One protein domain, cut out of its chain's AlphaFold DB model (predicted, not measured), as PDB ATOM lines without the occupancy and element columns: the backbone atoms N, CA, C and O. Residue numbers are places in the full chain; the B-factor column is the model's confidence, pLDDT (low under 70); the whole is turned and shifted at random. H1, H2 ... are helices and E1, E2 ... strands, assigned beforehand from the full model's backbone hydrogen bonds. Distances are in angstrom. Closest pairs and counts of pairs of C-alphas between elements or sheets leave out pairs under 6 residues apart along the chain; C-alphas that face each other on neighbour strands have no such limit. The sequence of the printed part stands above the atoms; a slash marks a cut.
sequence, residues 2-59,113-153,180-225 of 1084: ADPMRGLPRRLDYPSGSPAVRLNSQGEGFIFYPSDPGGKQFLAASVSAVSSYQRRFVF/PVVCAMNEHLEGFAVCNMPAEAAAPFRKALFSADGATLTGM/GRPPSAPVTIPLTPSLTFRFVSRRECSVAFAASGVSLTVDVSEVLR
ATOM      1  N   ALA A   2     164.200 247.156 219.044       36.47
ATOM      2  CA  ALA A   2     165.390 247.232 218.201       36.47
ATOM      3  C   ALA A   2     165.656 245.851 217.582       36.47
ATOM      4  O   ALA A   2     165.402 244.839 218.225       36.47
ATOM      5  N   ASP A   3     166.116 245.816 216.332       48.56
ATOM      6  CA  ASP A   3     166.571 244.587 215.677       48.56
ATOM      7  C   ASP A   3     167.686 243.958 216.538       48.56
ATOM      8  O   ASP A   3     168.726 244.605 216.685       48.56
ATOM      9  N   PRO A   4     167.506 242.761 217.136       53.78
ATOM     10  CA  PRO A   4     168.514 242.163 218.018       53.78
ATOM     11  C   PRO A   4     169.839 241.889 217.286       53.78
ATOM     12  O   PRO A   4     170.876 241.724 217.922       53.78
ATOM     13  N   MET A   5     169.839 241.926 215.946       54.56
ATOM     14  CA  MET A   5     171.032 241.761 215.117       54.56
ATOM     15  C   MET A   5     171.756 243.084 214.803       54.56
ATOM     16  O   MET A   5     172.850 243.064 214.226       54.56
ATOM     17  N   ARG A   6     171.204 244.249 215.185       49.78
ATOM     18  CA  ARG A   6     171.883 245.557 215.086       49.78
ATOM     19  C   ARG A   6     172.954 245.674 216.177       49.78
ATOM     20  O   ARG A   6     172.748 246.306 217.203       49.78
ATOM     21  N   GLY A   7     174.115 245.080 215.929       71.00
ATOM     22  CA  GLY A   7     175.287 245.220 216.801       71.00
ATOM     23  C   GLY A   7     176.291 244.080 216.688       71.00
ATOM     24  O   GLY A   7     177.448 244.254 217.057       71.00
ATOM     25  N   LEU A   8     175.887 242.933 216.133       72.81
ATOM     26  CA  LEU A   8     176.798 241.805 215.975       72.81
ATOM     27  C   LEU A   8     177.821 242.085 214.859       72.81
ATOM     28  O   LEU A   8     177.436 242.482 213.749       72.81
ATOM     29  N   PRO A   9     179.126 241.871 215.109       79.38
ATOM     30  CA  PRO A   9     180.148 242.030 214.089       79.38
ATOM     31  C   PRO A   9     179.921 241.002 212.973       79.38
ATOM     32  O   PRO A   9     180.072 239.798 213.161       79.38
ATOM     33  N   ARG A  10     179.574 241.483 211.771       87.25
ATOM     34  CA  ARG A  10     179.368 240.639 210.570       87.25
ATOM     35  C   ARG A  10     180.628 239.889 210.153       87.25
ATOM     36  O   ARG A  10     180.571 238.861 209.481       87.25
ATOM     37  N   ARG A  11     181.774 240.447 210.519       91.75
ATOM     38  CA  ARG A  11     183.091 239.930 210.217       91.75
ATOM     39  C   ARG A  11     183.925 240.045 211.483       91.75
ATOM     40  O   ARG A  11     184.206 241.158 211.911       91.75
ATOM     41  N   LEU A  12     184.299 238.909 212.053       91.50
ATOM     42  CA  LEU A  12     185.276 238.848 213.132       91.50
ATOM     43  C   LEU A  12     186.398 237.914 212.697       91.50
ATOM     44  O   LEU A  12     186.133 236.843 212.146       91.50
ATOM     45  N   ASP A  13     187.633 238.351 212.886       91.12
ATOM     46  CA  ASP A  13     188.843 237.596 212.576       91.12
ATOM     47  C   ASP A  13     189.557 237.294 213.907       91.12
ATOM     48  O   ASP A  13     189.483 238.089 214.845       91.12
ATOM     49  N   TYR A  14     190.198 236.131 214.018       87.19
ATOM     50  CA  TYR A  14     191.081 235.815 215.142       87.19
ATOM     51  C   TYR A  14     192.290 236.765 215.155       87.19
ATOM     52  O   TYR A  14     192.614 237.342 214.114       87.19
ATOM     53  N   PRO A  15     193.041 236.870 216.271       83.75
ATOM     54  CA  PRO A  15     194.307 237.611 216.298       83.75
ATOM     55  C   PRO A  15     195.316 237.161 215.224       83.75
ATOM     56  O   PRO A  15     196.133 237.952 214.769       83.75
ATOM     57  N   SER A  16     195.222 235.908 214.764       83.75
ATOM     58  CA  SER A  16     196.000 235.352 213.647       83.75
ATOM     59  C   SER A  16     195.593 235.872 212.258       83.75
ATOM     60  O   SER A  16     196.230 235.518 211.269       83.75
ATOM     61  N   GLY A  17     194.510 236.646 212.144       87.94
ATOM     62  CA  GLY A  17     193.944 237.129 210.881       87.94
ATOM     63  C   GLY A  17     193.040 236.128 210.148       87.94
ATOM     64  O   GLY A  17     192.448 236.472 209.124       87.94
ATOM     65  N   SER A  18     192.895 234.896 210.650       85.19
ATOM     66  CA  SER A  18     191.957 233.914 210.092       85.19
ATOM     67  C   SER A  18     190.505 234.254 210.462       85.19
ATOM     68  O   SER A  18     190.259 234.812 211.532       85.19
ATOM     69  N   PRO A  19     189.513 233.927 209.609       86.50
ATOM     70  CA  PRO A  19     188.110 234.195 209.911       86.50
ATOM     71  C   PRO A  19     187.671 233.451 211.171       86.50
ATOM     72  O   PRO A  19     187.834 232.239 211.241       86.50
ATOM     73  N   ALA A  20     187.086 234.169 212.128       89.12
ATOM     74  CA  ALA A  20     186.405 233.600 213.293       89.12
ATOM     75  C   ALA A  20     184.890 233.569 213.070       89.12
ATOM     76  O   ALA A  20     184.228 232.568 213.315       89.12
ATOM     77  N   VAL A  21     184.329 234.656 212.536       91.25
ATOM     78  CA  VAL A  21     182.893 234.806 212.286       91.25
ATOM     79  C   VAL A  21     182.678 235.496 210.942       91.25
ATOM     80  O   VAL A  21     183.319 236.504 210.611       91.25
ATOM     81  N   ARG A  22     181.769 234.945 210.140       91.81
ATOM     82  CA  ARG A  22     181.309 235.506 208.867       91.81
ATOM     83  C   ARG A  22     179.794 235.381 208.804       91.81
ATOM     84  O   ARG A  22     179.302 234.326 208.425       91.81
ATOM     85  N   LEU A  23     179.074 236.444 209.153       89.38
ATOM     86  CA  LEU A  23     177.610 236.509 209.097       89.38
ATOM     87  C   LEU A  23     177.161 237.528 208.042       89.38
ATOM     88  O   LEU A  23     177.752 238.598 207.882       89.38
ATOM     89  N   ASN A  24     176.100 237.202 207.313       85.69
ATOM     90  CA  ASN A  24     175.456 238.091 206.356       85.69
ATOM     91  C   ASN A  24     174.581 239.137 207.079       85.69
ATOM     92  O   ASN A  24     174.471 239.171 208.305       85.69
ATOM     93  N   SER A  25     173.930 240.021 206.320       81.38
ATOM     94  CA  SER A  25     173.049 241.052 206.889       81.38
ATOM     95  C   SER A  25     171.797 240.509 207.586       81.38
ATOM     96  O   SER A  25     171.104 241.286 208.229       81.38
ATOM     97  N   GLN A  26     171.489 239.222 207.416       76.06
ATOM     98  CA  GLN A  26     170.370 238.520 208.045       76.06
ATOM     99  C   GLN A  26     170.813 237.672 209.248       76.06
ATOM    100  O   GLN A  26     169.978 236.999 209.842       76.06
ATOM    101  N   GLY A  27     172.102 237.696 209.615       79.06
ATOM    102  CA  GLY A  27     172.628 236.896 210.718       79.06
ATOM    103  C   GLY A  27     172.981 235.453 210.364       79.06
ATOM    104  O   GLY A  27     173.326 234.686 211.254       79.06
ATOM    105  N   GLU A  28     172.911 235.075 209.088       83.19
ATOM    106  CA  GLU A  28     173.252 233.730 208.625       83.19
ATOM    107  C   GLU A  28     174.702 233.678 208.149       83.19
ATOM    108  O   GLU A  28     175.194 234.614 207.516       83.19
ATOM    109  N   GLY A  29     175.395 232.574 208.394       89.50
ATOM    110  CA  GLY A  29     176.755 232.391 207.917       89.50
ATOM    111  C   GLY A  29     177.517 231.335 208.698       89.50
ATOM    112  O   GLY A  29     176.938 230.344 209.129       89.50
ATOM    113  N   PHE A  30     178.823 231.525 208.851       88.81
ATOM    114  CA  PHE A  30     179.710 230.527 209.440       88.81
ATOM    115  C   PHE A  30     180.476 231.092 210.631       88.81
ATOM    116  O   PHE A  30     181.021 232.199 210.573       88.81
ATOM    117  N   ILE A  31     180.545 230.294 211.693       86.19
ATOM    118  CA  ILE A  31     181.441 230.493 212.829       86.19
ATOM    119  C   ILE A  31     182.542 229.444 212.707       86.19
ATOM    120  O   ILE A  31     182.266 228.246 212.702       86.19
ATOM    121  N   PHE A  32     183.781 229.895 212.565       86.62
ATOM    122  CA  PHE A  32     184.954 229.045 212.415       86.62
ATOM    123  C   PHE A  32     185.664 228.948 213.754       86.62
ATOM    124  O   PHE A  32     185.985 229.977 214.344       86.62
ATOM    125  N   TYR A  33     185.958 227.742 214.220       82.12
ATOM    126  CA  TYR A  33     186.709 227.525 215.451       82.12
ATOM    127  C   TYR A  33     187.898 226.600 215.220       82.12
ATOM    128  O   TYR A  33     187.786 225.655 214.435       82.12
ATOM    129  N   PRO A  34     189.052 226.881 215.849       77.06
ATOM    130  CA  PRO A  34     190.212 226.017 215.737       77.06
ATOM    131  C   PRO A  34     189.879 224.672 216.388       77.06
ATOM    132  O   PRO A  34     189.549 224.615 217.570       77.06
ATOM    133  N   SER A  35     189.914 223.594 215.607       74.38
ATOM    134  CA  SER A  35     189.706 222.239 216.126       74.38
ATOM    135  C   SER A  35     190.933 221.732 216.881       74.38
ATOM    136  O   SER A  35     190.803 220.909 217.782       74.38
ATOM    137  N   ASP A  36     192.108 222.269 216.541       73.56
ATOM    138  CA  ASP A  36     193.384 221.893 217.134       73.56
ATOM    139  C   ASP A  36     193.982 223.056 217.942       73.56
ATOM    140  O   ASP A  36     193.966 224.198 217.468       73.56
ATOM    141  N   PRO A  37     194.636 222.786 219.089       62.25
ATOM    142  CA  PRO A  37     195.323 223.807 219.892       62.25
ATOM    143  C   PRO A  37     196.457 224.520 219.134       62.25
ATOM    144  O   PRO A  37     196.883 225.600 219.528       62.25
ATOM    145  N   GLY A  38     196.924 223.953 218.015       74.06
ATOM    146  CA  GLY A  38     197.894 224.584 217.117       74.06
ATOM    147  C   GLY A  38     197.295 225.520 216.056       74.06
ATOM    148  O   GLY A  38     198.046 226.007 215.215       74.06
ATOM    149  N   GLY A  39     195.971 225.722 216.020       66.69
ATOM    150  CA  GLY A  39     195.302 226.677 215.122       66.69
ATOM    151  C   GLY A  39     195.379 226.361 213.620       66.69
ATOM    152  O   GLY A  39     195.063 227.219 212.800       66.69
ATOM    153  N   LYS A  40     195.817 225.154 213.234       68.50
ATOM    154  CA  LYS A  40     196.021 224.770 211.822       68.50
ATOM    155  C   LYS A  40     194.761 224.253 211.129       68.50
ATOM    156  O   LYS A  40     194.692 224.293 209.904       68.50
ATOM    157  N   GLN A  41     193.781 223.770 211.887       67.88
ATOM    158  CA  GLN A  41     192.521 223.249 211.363       67.88
ATOM    159  C   GLN A  41     191.356 224.035 211.958       67.88
ATOM    160  O   GLN A  41     191.310 224.257 213.166       67.88
ATOM    161  N   PHE A  42     190.432 224.468 211.098       75.38
ATOM    162  CA  PHE A  42     189.227 225.192 211.492       75.38
ATOM    163  C   PHE A  42     187.996 224.361 211.132       75.38
ATOM    164  O   PHE A  42     187.825 223.967 209.978       75.38
ATOM    165  N   LEU A  43     187.122 224.130 212.107       77.19
ATOM    166  CA  LEU A  43     185.776 223.603 211.893       77.19
ATOM    167  C   LEU A  43     184.804 224.767 211.734       77.19
ATOM    168  O   LEU A  43     184.911 225.768 212.438       77.19
ATOM    169  N   ALA A  44     183.848 224.637 210.816       78.94
ATOM    170  CA  ALA A  44     182.824 225.648 210.577       78.94
ATOM    171  C   ALA A  44     181.463 225.168 211.101       78.94
ATOM    172  O   ALA A  44     180.931 224.164 210.628       78.94
ATOM    173  N   ALA A  45     180.878 225.905 212.044       75.69
ATOM    174  CA  ALA A  45     179.473 225.787 212.412       75.69
ATOM    175  C   ALA A  45     178.642 226.724 211.525       75.69
ATOM    176  O   ALA A  45     178.926 227.920 211.439       75.69
ATOM    177  N   SER A  46     177.630 226.181 210.845       76.56
ATOM    178  CA  SER A  46     176.694 226.969 210.037       76.56
ATOM    179  C   SER A  46     175.562 227.501 210.914       76.56
ATOM    180  O   SER A  46     174.900 226.727 211.603       76.56
ATOM    181  N   VAL A  47     175.323 228.808 210.859       76.81
ATOM    182  CA  VAL A  47     174.192 229.488 211.497       76.81
ATOM    183  C   VAL A  47     173.220 229.893 210.390       76.81
ATOM    184  O   VAL A  47     173.581 230.652 209.494       76.81
ATOM    185  N   SER A  48     171.990 229.383 210.426       66.81
ATOM    186  CA  SER A  48     170.931 229.702 209.456       66.81
ATOM    187  C   SER A  48     169.677 230.142 210.198       66.81
ATOM    188  O   SER A  48     169.338 229.561 211.228       66.81
ATOM    189  N   ALA A  49     168.932 231.102 209.646       64.06
ATOM    190  CA  ALA A  49     167.653 231.488 210.220       64.06
ATOM    191  C   ALA A  49     166.645 230.331 210.096       64.06
ATOM    192  O   ALA A  49     166.510 229.704 209.040       64.06
ATOM    193  N   VAL A  50     165.891 230.076 211.167       47.19
ATOM    194  CA  VAL A  50     164.919 228.968 211.294       47.19
ATOM    195  C   VAL A  50     163.883 228.949 210.154       47.19
ATOM    196  O   VAL A  50     163.436 227.884 209.716       47.19
ATOM    197  N   SER A  51     163.550 230.114 209.583       42.94
ATOM    198  CA  SER A  51     162.559 230.235 208.499       42.94
ATOM    199  C   SER A  51     162.951 229.525 207.190       42.94
ATOM    200  O   SER A  51     162.079 229.161 206.398       42.94
ATOM    201  N   SER A  52     164.248 229.284 206.973       36.19
ATOM    202  CA  SER A  52     164.796 228.581 205.804       36.19
ATOM    203  C   SER A  52     164.501 227.075 205.862       36.19
ATOM    204  O   SER A  52     164.246 226.447 204.833       36.19
ATOM    205  N   TYR A  53     164.453 226.512 207.076       38.34
ATOM    206  CA  TYR A  53     164.180 225.095 207.343       38.34
ATOM    207  C   TYR A  53     162.672 224.788 207.423       38.34
ATOM    208  O   TYR A  53     162.216 223.763 206.914       38.34
ATOM    209  N   GLN A  54     161.868 225.714 207.965       38.22
ATOM    210  CA  GLN A  54     160.404 225.576 208.076       38.22
ATOM    211  C   GLN A  54     159.670 225.504 206.724       38.22
ATOM    212  O   GLN A  54     158.565 224.976 206.653       38.22
ATOM    213  N   ARG A  55     160.273 225.949 205.609       34.25
ATOM    214  CA  ARG A  55     159.667 225.785 204.268       34.25
ATOM    215  C   ARG A  55     159.498 224.320 203.841       34.25
ATOM    216  O   ARG A  55     158.809 224.068 202.854       34.25
ATOM    217  N   ARG A  56     160.130 223.368 204.537       29.83
ATOM    218  CA  ARG A  56     160.080 221.932 204.216       29.83
ATOM    219  C   ARG A  56     159.243 221.092 205.183       29.83
ATOM    220  O   ARG A  56     158.871 219.988 204.803       29.83
ATOM    221  N   PHE A  57     158.912 221.595 206.374       29.27
ATOM    222  CA  PHE A  57     158.160 220.847 207.387       29.27
ATOM    223  C   PHE A  57     157.201 221.774 208.141       29.27
ATOM    224  O   PHE A  57     157.610 222.814 208.651       29.27
ATOM    225  N   VAL A  58     155.922 221.396 208.188       27.34
ATOM    226  CA  VAL A  58     154.872 222.123 208.911       27.34
ATOM    227  C   VAL A  58     154.829 221.603 210.344       27.34
ATOM    228  O   VAL A  58     154.661 220.403 210.549       27.34
ATOM    229  N   PHE A  59     154.957 222.498 211.320       29.14
ATOM    230  CA  PHE A  59     154.715 222.207 212.731       29.14
ATOM    231  C   PHE A  59     153.444 222.940 213.168       29.14
ATOM    232  O   PHE A  59     153.209 224.074 212.748       29.14
ATOM    233  N   PRO A 113     181.422 217.055 212.244       45.06
ATOM    234  CA  PRO A 113     180.291 217.917 212.561       45.06
ATOM    235  C   PRO A 113     179.259 217.174 213.423       45.06
ATOM    236  O   PRO A 113     178.821 216.069 213.084       45.06
ATOM    237  N   VAL A 114     178.859 217.811 214.524       48.12
ATOM    238  CA  VAL A 114     177.791 217.349 215.418       48.12
ATOM    239  C   VAL A 114     176.500 218.066 215.043       48.12
ATOM    240  O   VAL A 114     176.461 219.293 214.980       48.12
ATOM    241  N   VAL A 115     175.441 217.300 214.784       50.62
ATOM    242  CA  VAL A 115     174.096 217.828 214.520       50.62
ATOM    243  C   VAL A 115     173.222 217.525 215.728       50.62
ATOM    244  O   VAL A 115     173.079 216.356 216.084       50.62
ATOM    245  N   CYS A 116     172.632 218.554 216.338       58.41
ATOM    246  CA  CYS A 116     171.699 218.412 217.454       58.41
ATOM    247  C   CYS A 116     170.315 218.989 217.124       58.41
ATOM    248  O   CYS A 116     170.202 220.019 216.458       58.41
ATOM    249  N   ALA A 117     169.262 218.338 217.618       59.62
ATOM    250  CA  ALA A 117     167.891 218.846 217.615       59.62
ATOM    251  C   ALA A 117     167.252 218.563 218.981       59.62
ATOM    252  O   ALA A 117     167.401 217.449 219.480       59.62
ATOM    253  N   MET A 118     166.562 219.547 219.565       63.50
ATOM    254  CA  MET A 118     165.913 219.459 220.884       63.50
ATOM    255  C   MET A 118     164.498 220.054 220.854       63.50
ATOM    256  O   MET A 118     164.259 221.034 220.145       63.50
ATOM    257  N   ASN A 119     163.567 219.464 221.612       56.50
ATOM    258  CA  ASN A 119     162.197 219.958 221.792       56.50
ATOM    259  C   ASN A 119     162.033 220.775 223.100       56.50
ATOM    260  O   ASN A 119     163.009 221.115 223.763       56.50
ATOM    261  N   GLU A 120     160.794 221.135 223.461       50.50
ATOM    262  CA  GLU A 120     160.507 221.939 224.672       50.50
ATOM    263  C   GLU A 120     160.651 221.178 225.994       50.50
ATOM    264  O   GLU A 120     160.686 221.794 227.055       50.50
ATOM    265  N   HIS A 121     160.777 219.856 225.919       57.50
ATOM    266  CA  HIS A 121     160.976 218.958 227.051       57.50
ATOM    267  C   HIS A 121     162.439 218.496 227.157       57.50
ATOM    268  O   HIS A 121     162.723 217.553 227.883       57.50
ATOM    269  N   LEU A 122     163.361 219.168 226.444       52.50
ATOM    270  CA  LEU A 122     164.790 218.827 226.327       52.50
ATOM    271  C   LEU A 122     165.086 217.451 225.736       52.50
ATOM    272  O   LEU A 122     166.219 216.973 225.778       52.50
ATOM    273  N   GLU A 123     164.098 216.840 225.104       58.78
ATOM    274  CA  GLU A 123     164.288 215.582 224.414       58.78
ATOM    275  C   GLU A 123     164.832 215.870 223.027       58.78
ATOM    276  O   GLU A 123     164.365 216.749 222.289       58.78
ATOM    277  N   GLY A 124     165.849 215.113 222.658       63.31
ATOM    278  CA  GLY A 124     166.590 215.384 221.451       63.31
ATOM    279  C   GLY A 124     167.638 214.333 221.174       63.31
ATOM    280  O   GLY A 124     167.890 213.435 221.980       63.31
ATOM    281  N   PHE A 125     168.273 214.469 220.021       58.44
ATOM    282  CA  PHE A 125     169.441 213.676 219.679       58.44
ATOM    283  C   PHE A 125     170.572 214.597 219.247       58.44
ATOM    284  O   PHE A 125     170.346 215.588 218.549       58.44
ATOM    285  N   ALA A 126     171.794 214.239 219.626       53.97
ATOM    286  CA  ALA A 126     173.002 214.744 218.993       53.97
ATOM    287  C   ALA A 126     173.703 213.579 218.286       53.97
ATOM    288  O   ALA A 126     173.985 212.548 218.902       53.97
ATOM    289  N   VAL A 127     173.944 213.719 216.983       50.88
ATOM    290  CA  VAL A 127     174.619 212.706 216.161       50.88
ATOM    291  C   VAL A 127     175.911 213.298 215.619       50.88
ATOM    292  O   VAL A 127     175.900 214.348 214.974       50.88
ATOM    293  N   CYS A 128     177.019 212.603 215.866       47.50
ATOM    294  CA  CYS A 128     178.307 212.891 215.246       47.50
ATOM    295  C   CYS A 128     178.435 212.047 213.972       47.50
ATOM    296  O   CYS A 128     178.361 210.818 214.027       47.50
ATOM    297  N   ASN A 129     178.599 212.689 212.814       46.72
ATOM    298  CA  ASN A 129     178.591 212.001 211.519       46.72
ATOM    299  C   ASN A 129     180.003 211.553 211.084       46.72
ATOM    300  O   ASN A 129     180.464 211.903 209.999       46.72
ATOM    301  N   MET A 130     180.709 210.825 211.956       54.16
ATOM    302  CA  MET A 130     182.071 210.326 211.705       54.16
ATOM    303  C   MET A 130     182.083 208.854 211.254       54.16
ATOM    304  O   MET A 130     181.237 208.074 211.699       54.16
ATOM    305  N   PRO A 131     183.041 208.443 210.396       47.50
ATOM    306  CA  PRO A 131     183.210 207.046 210.000       47.50
ATOM    307  C   PRO A 131     183.500 206.153 211.213       47.50
ATOM    308  O   PRO A 131     184.082 206.589 212.209       47.50
ATOM    309  N   ALA A 132     183.076 204.889 211.115       46.53
ATOM    310  CA  ALA A 132     182.961 203.947 212.231       46.53
ATOM    311  C   ALA A 132     184.231 203.795 213.089       46.53
ATOM    312  O   ALA A 132     184.110 203.559 214.292       46.53
ATOM    313  N   GLU A 133     185.406 203.967 212.484       47.88
ATOM    314  CA  GLU A 133     186.723 203.777 213.100       47.88
ATOM    315  C   GLU A 133     187.218 204.986 213.920       47.88
ATOM    316  O   GLU A 133     188.113 204.828 214.743       47.88
ATOM    317  N   ALA A 134     186.629 206.180 213.752       50.06
ATOM    318  CA  ALA A 134     187.070 207.416 214.422       50.06
ATOM    319  C   ALA A 134     186.138 207.900 215.557       50.06
ATOM    320  O   ALA A 134     186.479 208.835 216.278       50.06
ATOM    321  N   ALA A 135     184.958 207.292 215.724       47.84
ATOM    322  CA  ALA A 135     183.851 207.823 216.536       47.84
ATOM    323  C   ALA A 135     183.634 207.117 217.894       47.84
ATOM    324  O   ALA A 135     182.499 207.056 218.371       47.84
ATOM    325  N   ALA A 136     184.674 206.531 218.495       43.88
ATOM    326  CA  ALA A 136     184.509 205.562 219.586       43.88
ATOM    327  C   ALA A 136     183.723 206.059 220.830       43.88
ATOM    328  O   ALA A 136     182.943 205.258 221.340       43.88
ATOM    329  N   PRO A 137     183.804 207.325 221.299       47.25
ATOM    330  CA  PRO A 137     183.028 207.730 222.480       47.25
ATOM    331  C   PRO A 137     181.688 208.445 222.207       47.25
ATOM    332  O   PRO A 137     180.879 208.545 223.122       47.25
ATOM    333  N   PHE A 138     181.388 208.920 220.988       49.81
ATOM    334  CA  PHE A 138     180.207 209.776 220.747       49.81
ATOM    335  C   PHE A 138     179.480 209.443 219.440       49.81
ATOM    336  O   PHE A 138     179.526 210.208 218.478       49.81
ATOM    337  N   ARG A 139     178.777 208.304 219.376       53.91
ATOM    338  CA  ARG A 139     177.937 207.997 218.200       53.91
ATOM    339  C   ARG A 139     176.564 208.662 218.260       53.91
ATOM    340  O   ARG A 139     176.106 209.178 217.241       53.91
ATOM    341  N   LYS A 140     175.902 208.646 219.419       51.72
ATOM    342  CA  LYS A 140     174.567 209.226 219.633       51.72
ATOM    343  C   LYS A 140     174.414 209.611 221.103       51.72
ATOM    344  O   LYS A 140     174.562 208.740 221.951       51.72
ATOM    345  N   ALA A 141     174.117 210.874 221.391       56.12
ATOM    346  CA  ALA A 141     173.619 211.277 222.705       56.12
ATOM    347  C   ALA A 141     172.094 211.366 222.627       56.12
ATOM    348  O   ALA A 141     171.565 212.061 221.753       56.12
ATOM    349  N   LEU A 142     171.410 210.623 223.497       54.88
ATOM    350  CA  LEU A 142     169.965 210.692 223.689       54.88
ATOM    351  C   LEU A 142     169.702 211.420 225.006       54.88
ATOM    352  O   LEU A 142     170.278 211.066 226.037       54.88
ATOM    353  N   PHE A 143     168.854 212.441 224.950       59.41
ATOM    354  CA  PHE A 143     168.463 213.222 226.118       59.41
ATOM    355  C   PHE A 143     167.102 212.719 226.614       59.41
ATOM    356  O   PHE A 143     166.131 212.741 225.856       59.41
ATOM    357  N   SER A 144     167.065 212.212 227.851       52.44
ATOM    358  CA  SER A 144     165.830 211.814 228.543       52.44
ATOM    359  C   SER A 144     165.163 213.025 229.210       52.44
ATOM    360  O   SER A 144     165.849 213.995 229.541       52.44
ATOM    361  N   ALA A 145     163.854 212.938 229.464       46.53
ATOM    362  CA  ALA A 145     163.055 213.963 230.147       46.53
ATOM    363  C   ALA A 145     163.601 214.346 231.541       46.53
ATOM    364  O   ALA A 145     163.416 215.476 231.986       46.53
ATOM    365  N   ASP A 146     164.345 213.444 232.191       47.34
ATOM    366  CA  ASP A 146     164.970 213.680 233.502       47.34
ATOM    367  C   ASP A 146     166.331 214.404 233.417       47.34
ATOM    368  O   ASP A 146     167.031 214.556 234.416       47.34
ATOM    369  N   GLY A 147     166.761 214.821 232.220       47.06
ATOM    370  CA  GLY A 147     168.044 215.499 232.006       47.06
ATOM    371  C   GLY A 147     169.272 214.579 232.056       47.06
ATOM    372  O   GLY A 147     170.401 215.060 231.959       47.06
ATOM    373  N   ALA A 148     169.082 213.261 232.169       43.03
ATOM    374  CA  ALA A 148     170.173 212.294 232.128       43.03
ATOM    375  C   ALA A 148     170.689 212.093 230.691       43.03
ATOM    376  O   ALA A 148     169.930 211.775 229.769       43.03
ATOM    377  N   THR A 149     172.003 212.248 230.512       48.25
ATOM    378  CA  THR A 149     172.705 211.929 229.262       48.25
ATOM    379  C   THR A 149     172.835 210.410 229.155       48.25
ATOM    380  O   THR A 149     173.617 209.805 229.886       48.25
ATOM    381  N   LEU A 150     172.084 209.763 228.262       48.59
ATOM    382  CA  LEU A 150     172.226 208.325 228.031       48.59
ATOM    383  C   LEU A 150     173.358 208.089 227.023       48.59
ATOM    384  O   LEU A 150     173.152 208.135 225.808       48.59
ATOM    385  N   THR A 151     174.573 207.852 227.521       45.09
ATOM    386  CA  THR A 151     175.718 207.399 226.715       45.09
ATOM    387  C   THR A 151     176.021 205.936 227.018       45.09
ATOM    388  O   THR A 151     176.685 205.626 228.002       45.09
ATOM    389  N   GLY A 152     175.545 205.022 226.171       39.16
ATOM    390  CA  GLY A 152     175.948 203.615 226.227       39.16
ATOM    391  C   GLY A 152     177.193 203.365 225.376       39.16
ATOM    392  O   GLY A 152     177.099 203.345 224.147       39.16
ATOM    393  N   MET A 153     178.352 203.137 226.005       41.88
ATOM    394  CA  MET A 153     179.482 202.468 225.351       41.88
ATOM    395  C   MET A 153     179.250 200.950 225.426       41.88
ATOM    396  O   MET A 153     179.354 200.350 226.485       41.88
ATOM    397  N   GLY A 180     157.092 213.998 233.354       57.66
ATOM    398  CA  GLY A 180     158.030 215.040 233.795       57.66
ATOM    399  C   GLY A 180     157.530 216.477 233.570       57.66
ATOM    400  O   GLY A 180     156.702 216.751 232.702       57.66
ATOM    401  N   ARG A 181     158.008 217.431 234.381       58.78
ATOM    402  CA  ARG A 181     157.903 218.872 234.078       58.78
ATOM    403  C   ARG A 181     159.211 219.293 233.401       58.78
ATOM    404  O   ARG A 181     160.254 218.835 233.863       58.78
ATOM    405  N   PRO A 182     159.190 220.153 232.362       60.59
ATOM    406  CA  PRO A 182     160.428 220.690 231.805       60.59
ATOM    407  C   PRO A 182     161.247 221.319 232.943       60.59
ATOM    408  O   PRO A 182     160.649 221.951 233.826       60.59
ATOM    409  N   PRO A 183     162.574 221.116 232.987       71.81
ATOM    410  CA  PRO A 183     163.376 221.596 234.097       71.81
ATOM    411  C   PRO A 183     163.259 223.114 234.195       71.81
ATOM    412  O   PRO A 183     163.414 223.839 233.217       71.81
ATOM    413  N   SER A 184     162.957 223.588 235.402       74.56
ATOM    414  CA  SER A 184     162.874 225.015 235.716       74.56
ATOM    415  C   SER A 184     164.249 225.684 235.745       74.56
ATOM    416  O   SER A 184     164.344 226.905 235.643       74.56
ATOM    417  N   ALA A 185     165.314 224.892 235.888       84.62
ATOM    418  CA  ALA A 185     166.687 225.360 235.840       84.62
ATOM    419  C   ALA A 185     167.211 225.375 234.390       84.62
ATOM    420  O   ALA A 185     166.951 224.437 233.634       84.62
ATOM    421  N   PRO A 186     167.982 226.406 233.999       90.06
ATOM    422  CA  PRO A 186     168.568 226.494 232.668       90.06
ATOM    423  C   PRO A 186     169.545 225.337 232.427       90.06
ATOM    424  O   PRO A 186     170.502 225.145 233.178       90.06
ATOM    425  N   VAL A 187     169.339 224.594 231.345       92.31
ATOM    426  CA  VAL A 187     170.196 223.476 230.950       92.31
ATOM    427  C   VAL A 187     171.311 223.989 230.055       92.31
ATOM    428  O   VAL A 187     171.075 224.582 229.005       92.31
ATOM    429  N   THR A 188     172.547 223.779 230.496       92.06
ATOM    430  CA  THR A 188     173.747 224.214 229.779       92.06
ATOM    431  C   THR A 188     174.484 222.990 229.257       92.06
ATOM    432  O   THR A 188     174.924 222.148 230.033       92.06
ATOM    433  N   ILE A 189     174.605 222.888 227.938       92.06
ATOM    434  CA  ILE A 189     175.198 221.758 227.228       92.06
ATOM    435  C   ILE A 189     176.491 222.243 226.563       92.06
ATOM    436  O   ILE A 189     176.433 222.993 225.582       92.06
ATOM    437  N   PRO A 190     177.671 221.852 227.070       91.00
ATOM    438  CA  PRO A 190     178.922 222.098 226.370       91.00
ATOM    439  C   PRO A 190     178.980 221.190 225.133       91.00
ATOM    440  O   PRO A 190     179.104 219.974 225.248       91.00
ATOM    441  N   LEU A 191     178.856 221.776 223.940       89.75
ATOM    442  CA  LEU A 191     178.959 221.046 222.671       89.75
ATOM    443  C   LEU A 191     180.429 220.826 222.288       89.75
ATOM    444  O   LEU A 191     180.793 219.762 221.794       89.75
ATOM    445  N   THR A 192     181.277 221.824 222.542       91.81
ATOM    446  CA  THR A 192     182.744 221.744 222.465       91.81
ATOM    447  C   THR A 192     183.354 222.596 223.592       91.81
ATOM    448  O   THR A 192     182.630 223.392 224.194       91.81
ATOM    449  N   PRO A 193     184.672 222.510 223.878       92.12
ATOM    450  CA  PRO A 193     185.322 223.389 224.862       92.12
ATOM    451  C   PRO A 193     185.138 224.885 224.579       92.12
ATOM    452  O   PRO A 193     185.266 225.706 225.480       92.12
ATOM    453  N   SER A 194     184.828 225.231 223.327       92.88
ATOM    454  CA  SER A 194     184.623 226.603 222.873       92.88
ATOM    455  C   SER A 194     183.175 226.937 222.530       92.88
ATOM    456  O   SER A 194     182.915 228.061 222.120       92.88
ATOM    457  N   LEU A 195     182.229 225.999 222.631       94.56
ATOM    458  CA  LEU A 195     180.845 226.225 222.223       94.56
ATOM    459  C   LEU A 195     179.883 225.614 223.238       94.56
ATOM    460  O   LEU A 195     179.832 224.401 223.436       94.56
ATOM    461  N   THR A 196     179.094 226.471 223.870       94.94
ATOM    462  CA  THR A 196     178.157 226.119 224.931       94.94
ATOM    463  C   THR A 196     176.750 226.527 224.516       94.94
ATOM    464  O   THR A 196     176.493 227.686 224.203       94.94
ATOM    465  N   PHE A 197     175.821 225.577 224.512       95.06
ATOM    466  CA  PHE A 197     174.405 225.838 224.285       95.06
ATOM    467  C   PHE A 197     173.692 225.958 225.629       95.06
ATOM    468  O   PHE A 197     173.777 225.055 226.456       95.06
ATOM    469  N   ARG A 198     172.987 227.062 225.863       94.75
ATOM    470  CA  ARG A 198     172.162 227.276 227.053       94.75
ATOM    471  C   ARG A 198     170.699 227.294 226.642       94.75
ATOM    472  O   ARG A 198     170.279 228.171 225.891       94.75
ATOM    473  N   PHE A 199     169.925 226.362 227.174       93.62
ATOM    474  CA  PHE A 199     168.487 226.264 226.984       93.62
ATOM    475  C   PHE A 199     167.768 226.548 228.299       93.62
ATOM    476  O   PHE A 199     167.940 225.820 229.273       93.62
ATOM    477  N   VAL A 200     166.956 227.600 228.331       91.25
ATOM    478  CA  VAL A 200     166.044 227.885 229.449       91.25
ATOM    479  C   VAL A 200     164.612 227.581 229.018       91.25
ATOM    480  O   VAL A 200     163.877 226.880 229.703       91.25
ATOM    481  N   SER A 201     164.230 228.062 227.835       91.00
ATOM    482  CA  SER A 201     162.963 227.752 227.171       91.00
ATOM    483  C   SER A 201     163.108 227.927 225.656       91.00
ATOM    484  O   SER A 201     164.121 228.444 225.185       91.00
ATOM    485  N   ARG A 202     162.081 227.591 224.859       83.50
ATOM    486  CA  ARG A 202     162.087 227.923 223.417       83.50
ATOM    487  C   ARG A 202     162.261 229.419 223.156       83.50
ATOM    488  O   ARG A 202     162.871 229.790 222.166       83.50
ATOM    489  N   ARG A 203     161.754 230.270 224.052       87.38
ATOM    490  CA  ARG A 203     161.854 231.735 223.959       87.38
ATOM    491  C   ARG A 203     163.137 232.294 224.561       87.38
ATOM    492  O   ARG A 203     163.370 233.490 224.469       87.38
ATOM    493  N   GLU A 204     163.949 231.448 225.179       90.38
ATOM    494  CA  GLU A 204     165.182 231.842 225.841       90.38
ATOM    495  C   GLU A 204     166.194 230.703 225.701       90.38
ATOM    496  O   GLU A 204     166.373 229.859 226.586       90.38
ATOM    497  N   CYS A 205     166.832 230.648 224.537       94.31
ATOM    498  CA  CYS A 205     167.957 229.765 224.289       94.31
ATOM    499  C   CYS A 205     169.062 230.523 223.550       94.31
ATOM    500  O   CYS A 205     168.807 231.350 222.678       94.31
ATOM    501  N   SER A 206     170.309 230.278 223.935       94.94
ATOM    502  CA  SER A 206     171.473 230.989 223.405       94.94
ATOM    503  C   SER A 206     172.628 230.031 223.155       94.94
ATOM    504  O   SER A 206     172.795 229.028 223.850       94.94
ATOM    505  N   VAL A 207     173.433 230.335 222.142       95.69
ATOM    506  CA  VAL A 207     174.696 229.649 221.866       95.69
ATOM    507  C   VAL A 207     175.818 230.622 222.191       95.69
ATOM    508  O   VAL A 207     175.957 231.651 221.533       95.69
ATOM    509  N   ALA A 208     176.615 230.302 223.203       94.00
ATOM    510  CA  ALA A 208     177.825 231.030 223.545       94.00
ATOM    511  C   ALA A 208     179.031 230.348 222.895       94.00
ATOM    512  O   ALA A 208     179.270 229.157 223.083       94.00
ATOM    513  N   PHE A 209     179.794 231.108 222.124       95.50
ATOM    514  CA  PHE A 209     181.073 230.716 221.559       95.50
ATOM    515  C   PHE A 209     182.193 231.463 222.285       95.50
ATOM    516  O   PHE A 209     182.139 232.686 222.373       95.50
ATOM    517  N   ALA A 210     183.198 230.755 222.787       95.19
ATOM    518  CA  ALA A 210     184.364 231.321 223.454       95.19
ATOM    519  C   ALA A 210     185.641 230.591 223.007       95.19
ATOM    520  O   ALA A 210     185.901 229.460 223.417       95.19
ATOM    521  N   ALA A 211     186.460 231.228 222.168       93.44
ATOM    522  CA  ALA A 211     187.764 230.699 221.762       93.44
ATOM    523  C   ALA A 211     188.789 231.822 221.589       93.44
ATOM    524  O   ALA A 211     188.504 232.833 220.951       93.44
ATOM    525  N   SER A 212     190.004 231.621 222.108       91.12
ATOM    526  CA  SER A 212     191.181 232.457 221.814       91.12
ATOM    527  C   SER A 212     190.947 233.973 221.947       91.12
ATOM    528  O   SER A 212     191.336 234.745 221.073       91.12
ATOM    529  N   GLY A 213     190.278 234.396 223.027       88.81
ATOM    530  CA  GLY A 213     189.982 235.809 223.312       88.81
ATOM    531  C   GLY A 213     188.753 236.378 222.591       88.81
ATOM    532  O   GLY A 213     188.411 237.538 222.798       88.81
ATOM    533  N   VAL A 214     188.064 235.577 221.778       87.75
ATOM    534  CA  VAL A 214     186.804 235.942 221.124       87.75
ATOM    535  C   VAL A 214     185.643 235.265 221.846       87.75
ATOM    536  O   VAL A 214     185.561 234.038 221.858       87.75
ATOM    537  N   SER A 215     184.728 236.061 222.408       92.75
ATOM    538  CA  SER A 215     183.456 235.591 222.970       92.75
ATOM    539  C   SER A 215     182.269 236.154 222.183       92.75
ATOM    540  O   SER A 215     182.131 237.372 222.062       92.75
ATOM    541  N   LEU A 216     181.401 235.285 221.669       94.81
ATOM    542  CA  LEU A 216     180.186 235.641 220.943       94.81
ATOM    543  C   LEU A 216     179.005 234.851 221.501       94.81
ATOM    544  O   LEU A 216     178.977 233.631 221.380       94.81
ATOM    545  N   THR A 217     178.001 235.538 222.034       95.06
ATOM    546  CA  THR A 217     176.730 234.908 222.407       95.06
ATOM    547  C   THR A 217     175.681 235.256 221.364       95.06
ATOM    548  O   THR A 217     175.400 236.430 221.132       95.06
ATOM    549  N   VAL A 218     175.125 234.236 220.714       93.19
ATOM    550  CA  VAL A 218     174.049 234.375 219.732       93.19
ATOM    551  C   VAL A 218     172.752 233.910 220.375       93.19
ATOM    552  O   VAL A 218     172.653 232.771 220.834       93.19
ATOM    553  N   ASP A 219     171.762 234.795 220.402       92.19
ATOM    554  CA  ASP A 219     170.401 234.439 220.781       92.19
ATOM    555  C   ASP A 219     169.775 233.599 219.659       92.19
ATOM    556  O   ASP A 219     169.657 234.048 218.516       92.19
ATOM    557  N   VAL A 220     169.440 232.350 219.977       92.62
ATOM    558  CA  VAL A 220     168.795 231.399 219.059       92.62
ATOM    559  C   VAL A 220     167.352 231.116 219.476       92.62
ATOM    560  O   VAL A 220     166.751 230.153 218.995       92.62
ATOM    561  N   SER A 221     166.796 231.957 220.353       91.06
ATOM    562  CA  SER A 221     165.421 231.857 220.814       91.06
ATOM    563  C   SER A 221     164.398 231.988 219.689       91.06
ATOM    564  O   SER A 221     164.595 232.617 218.645       91.06
ATOM    565  N   GLU A 222     163.252 231.360 219.914       86.38
ATOM    566  CA  GLU A 222     162.079 231.466 219.072       86.38
ATOM    567  C   GLU A 222     161.508 232.886 219.137       86.38
ATOM    568  O   GLU A 222     160.743 233.251 220.032       86.38
ATOM    569  N   VAL A 223     161.838 233.685 218.125       81.31
ATOM    570  CA  VAL A 223     161.187 234.973 217.896       81.31
ATOM    571  C   VAL A 223     159.926 234.738 217.069       81.31
ATOM    572  O   VAL A 223     159.957 234.683 215.833       81.31
ATOM    573  N   LEU A 224     158.789 234.598 217.752       75.88
ATOM    574  CA  LEU A 224     157.491 234.560 217.086       75.88
ATOM    575  C   LEU A 224     157.298 235.854 216.287       75.88
ATOM    576  O   LEU A 224     157.438 236.962 216.804       75.88
ATOM    577  N   ARG A 225     156.902 235.729 215.015       68.31
ATOM    578  CA  ARG A 225     156.584 236.889 214.155       68.31
ATOM    579  C   ARG A 225     155.447 237.759 214.700       68.31
ATOM    580  O   ARG A 225     155.204 238.837 214.163       68.31
TER     581      ARG A 225
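This is residues 2 to 59, 113 to 153 and 180 to 225 of the 1084 residues of an uncharacterized protein of Cafeteria roenbergensis (UniProt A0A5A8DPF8). Picture a loose, incomplete sandwich of antiparallel sheets: E8 to E11 form one slab, partly face to face with a second layer in which E1 to E4 and E5 to E7 stand in a row with a gap between E4 and E5. The small helix H1 and the tail after it, residues 51 to 59, stick out from the body. The printed part has 145 residues, with E1 to E4, then H1, then E5 to E11, and its class is mostly strand, though named elements hold just 65 residues. It is compact, with a radius of gyration of the C-alphas of 16.5 A and spans of 46 by 45 by 32 A.

Look first at E1, residues 11 to 13, E2, 19 to 23, E3, 29 to 34, and E4, 42 to 47: they form a meander, each strand the antiparallel neighbour of the one before. Find N 12 and O 21 at 3.0 A, N 22 and O 30 at 2.9 A, and N 31 and O 45 at 2.9 A. H1, residues 51 to 54, is on none of the sheets; it is too short for an O i to N i+4 pair, and its one O i to N i+3 pair is not within range. E5, 114 to 118, E6, 124 to 128, and E7, 140 to 143, form a second meander, with N 127 and O 115 at 2.9 A and N 141 and O 126 at 3.0 A. E8, 187 to 192, E9, 195 to 201, E10, 204 to 211, and E11, 214 to 219, form the third, with N 189 and O 197 at 2.8 A, N 198 and O 206 at 2.8 A, and N 209 and O 216 at 2.8 A. The closest C-alphas of E3 and E10 are those of Tyr 33 and Ala 211, 7.1 A apart. E5 and E8 are only just apart, at 8.2 A, and E4 and E5 are apart.

Find C-alpha 11 at (183.091, 239.930, 210.217), where E1 begins. E3 runs 16.8 A and E4 15.6 A. From C-alpha 204 at (165.182, 231.842, 225.841), E10 runs 23.0 A; E9 runs 18.6 A. E11 runs 16.5 A to C-alpha 219 at (170.401, 234.439, 220.781).

The C-alphas farthest apart are those of Ala 2 and Glu 133, 48.7 A. Residues 60 to 112 and 154 to 179 are not printed; C-alphas 59 and 113 are 25.9 A apart, and C-alphas 153 and 180 are 26.3 A apart. The link from E6 to E7 is long. Mean pLDDT of the printed part is 70.2; residues 48 to 59 and 113 to 153 are among those under 70.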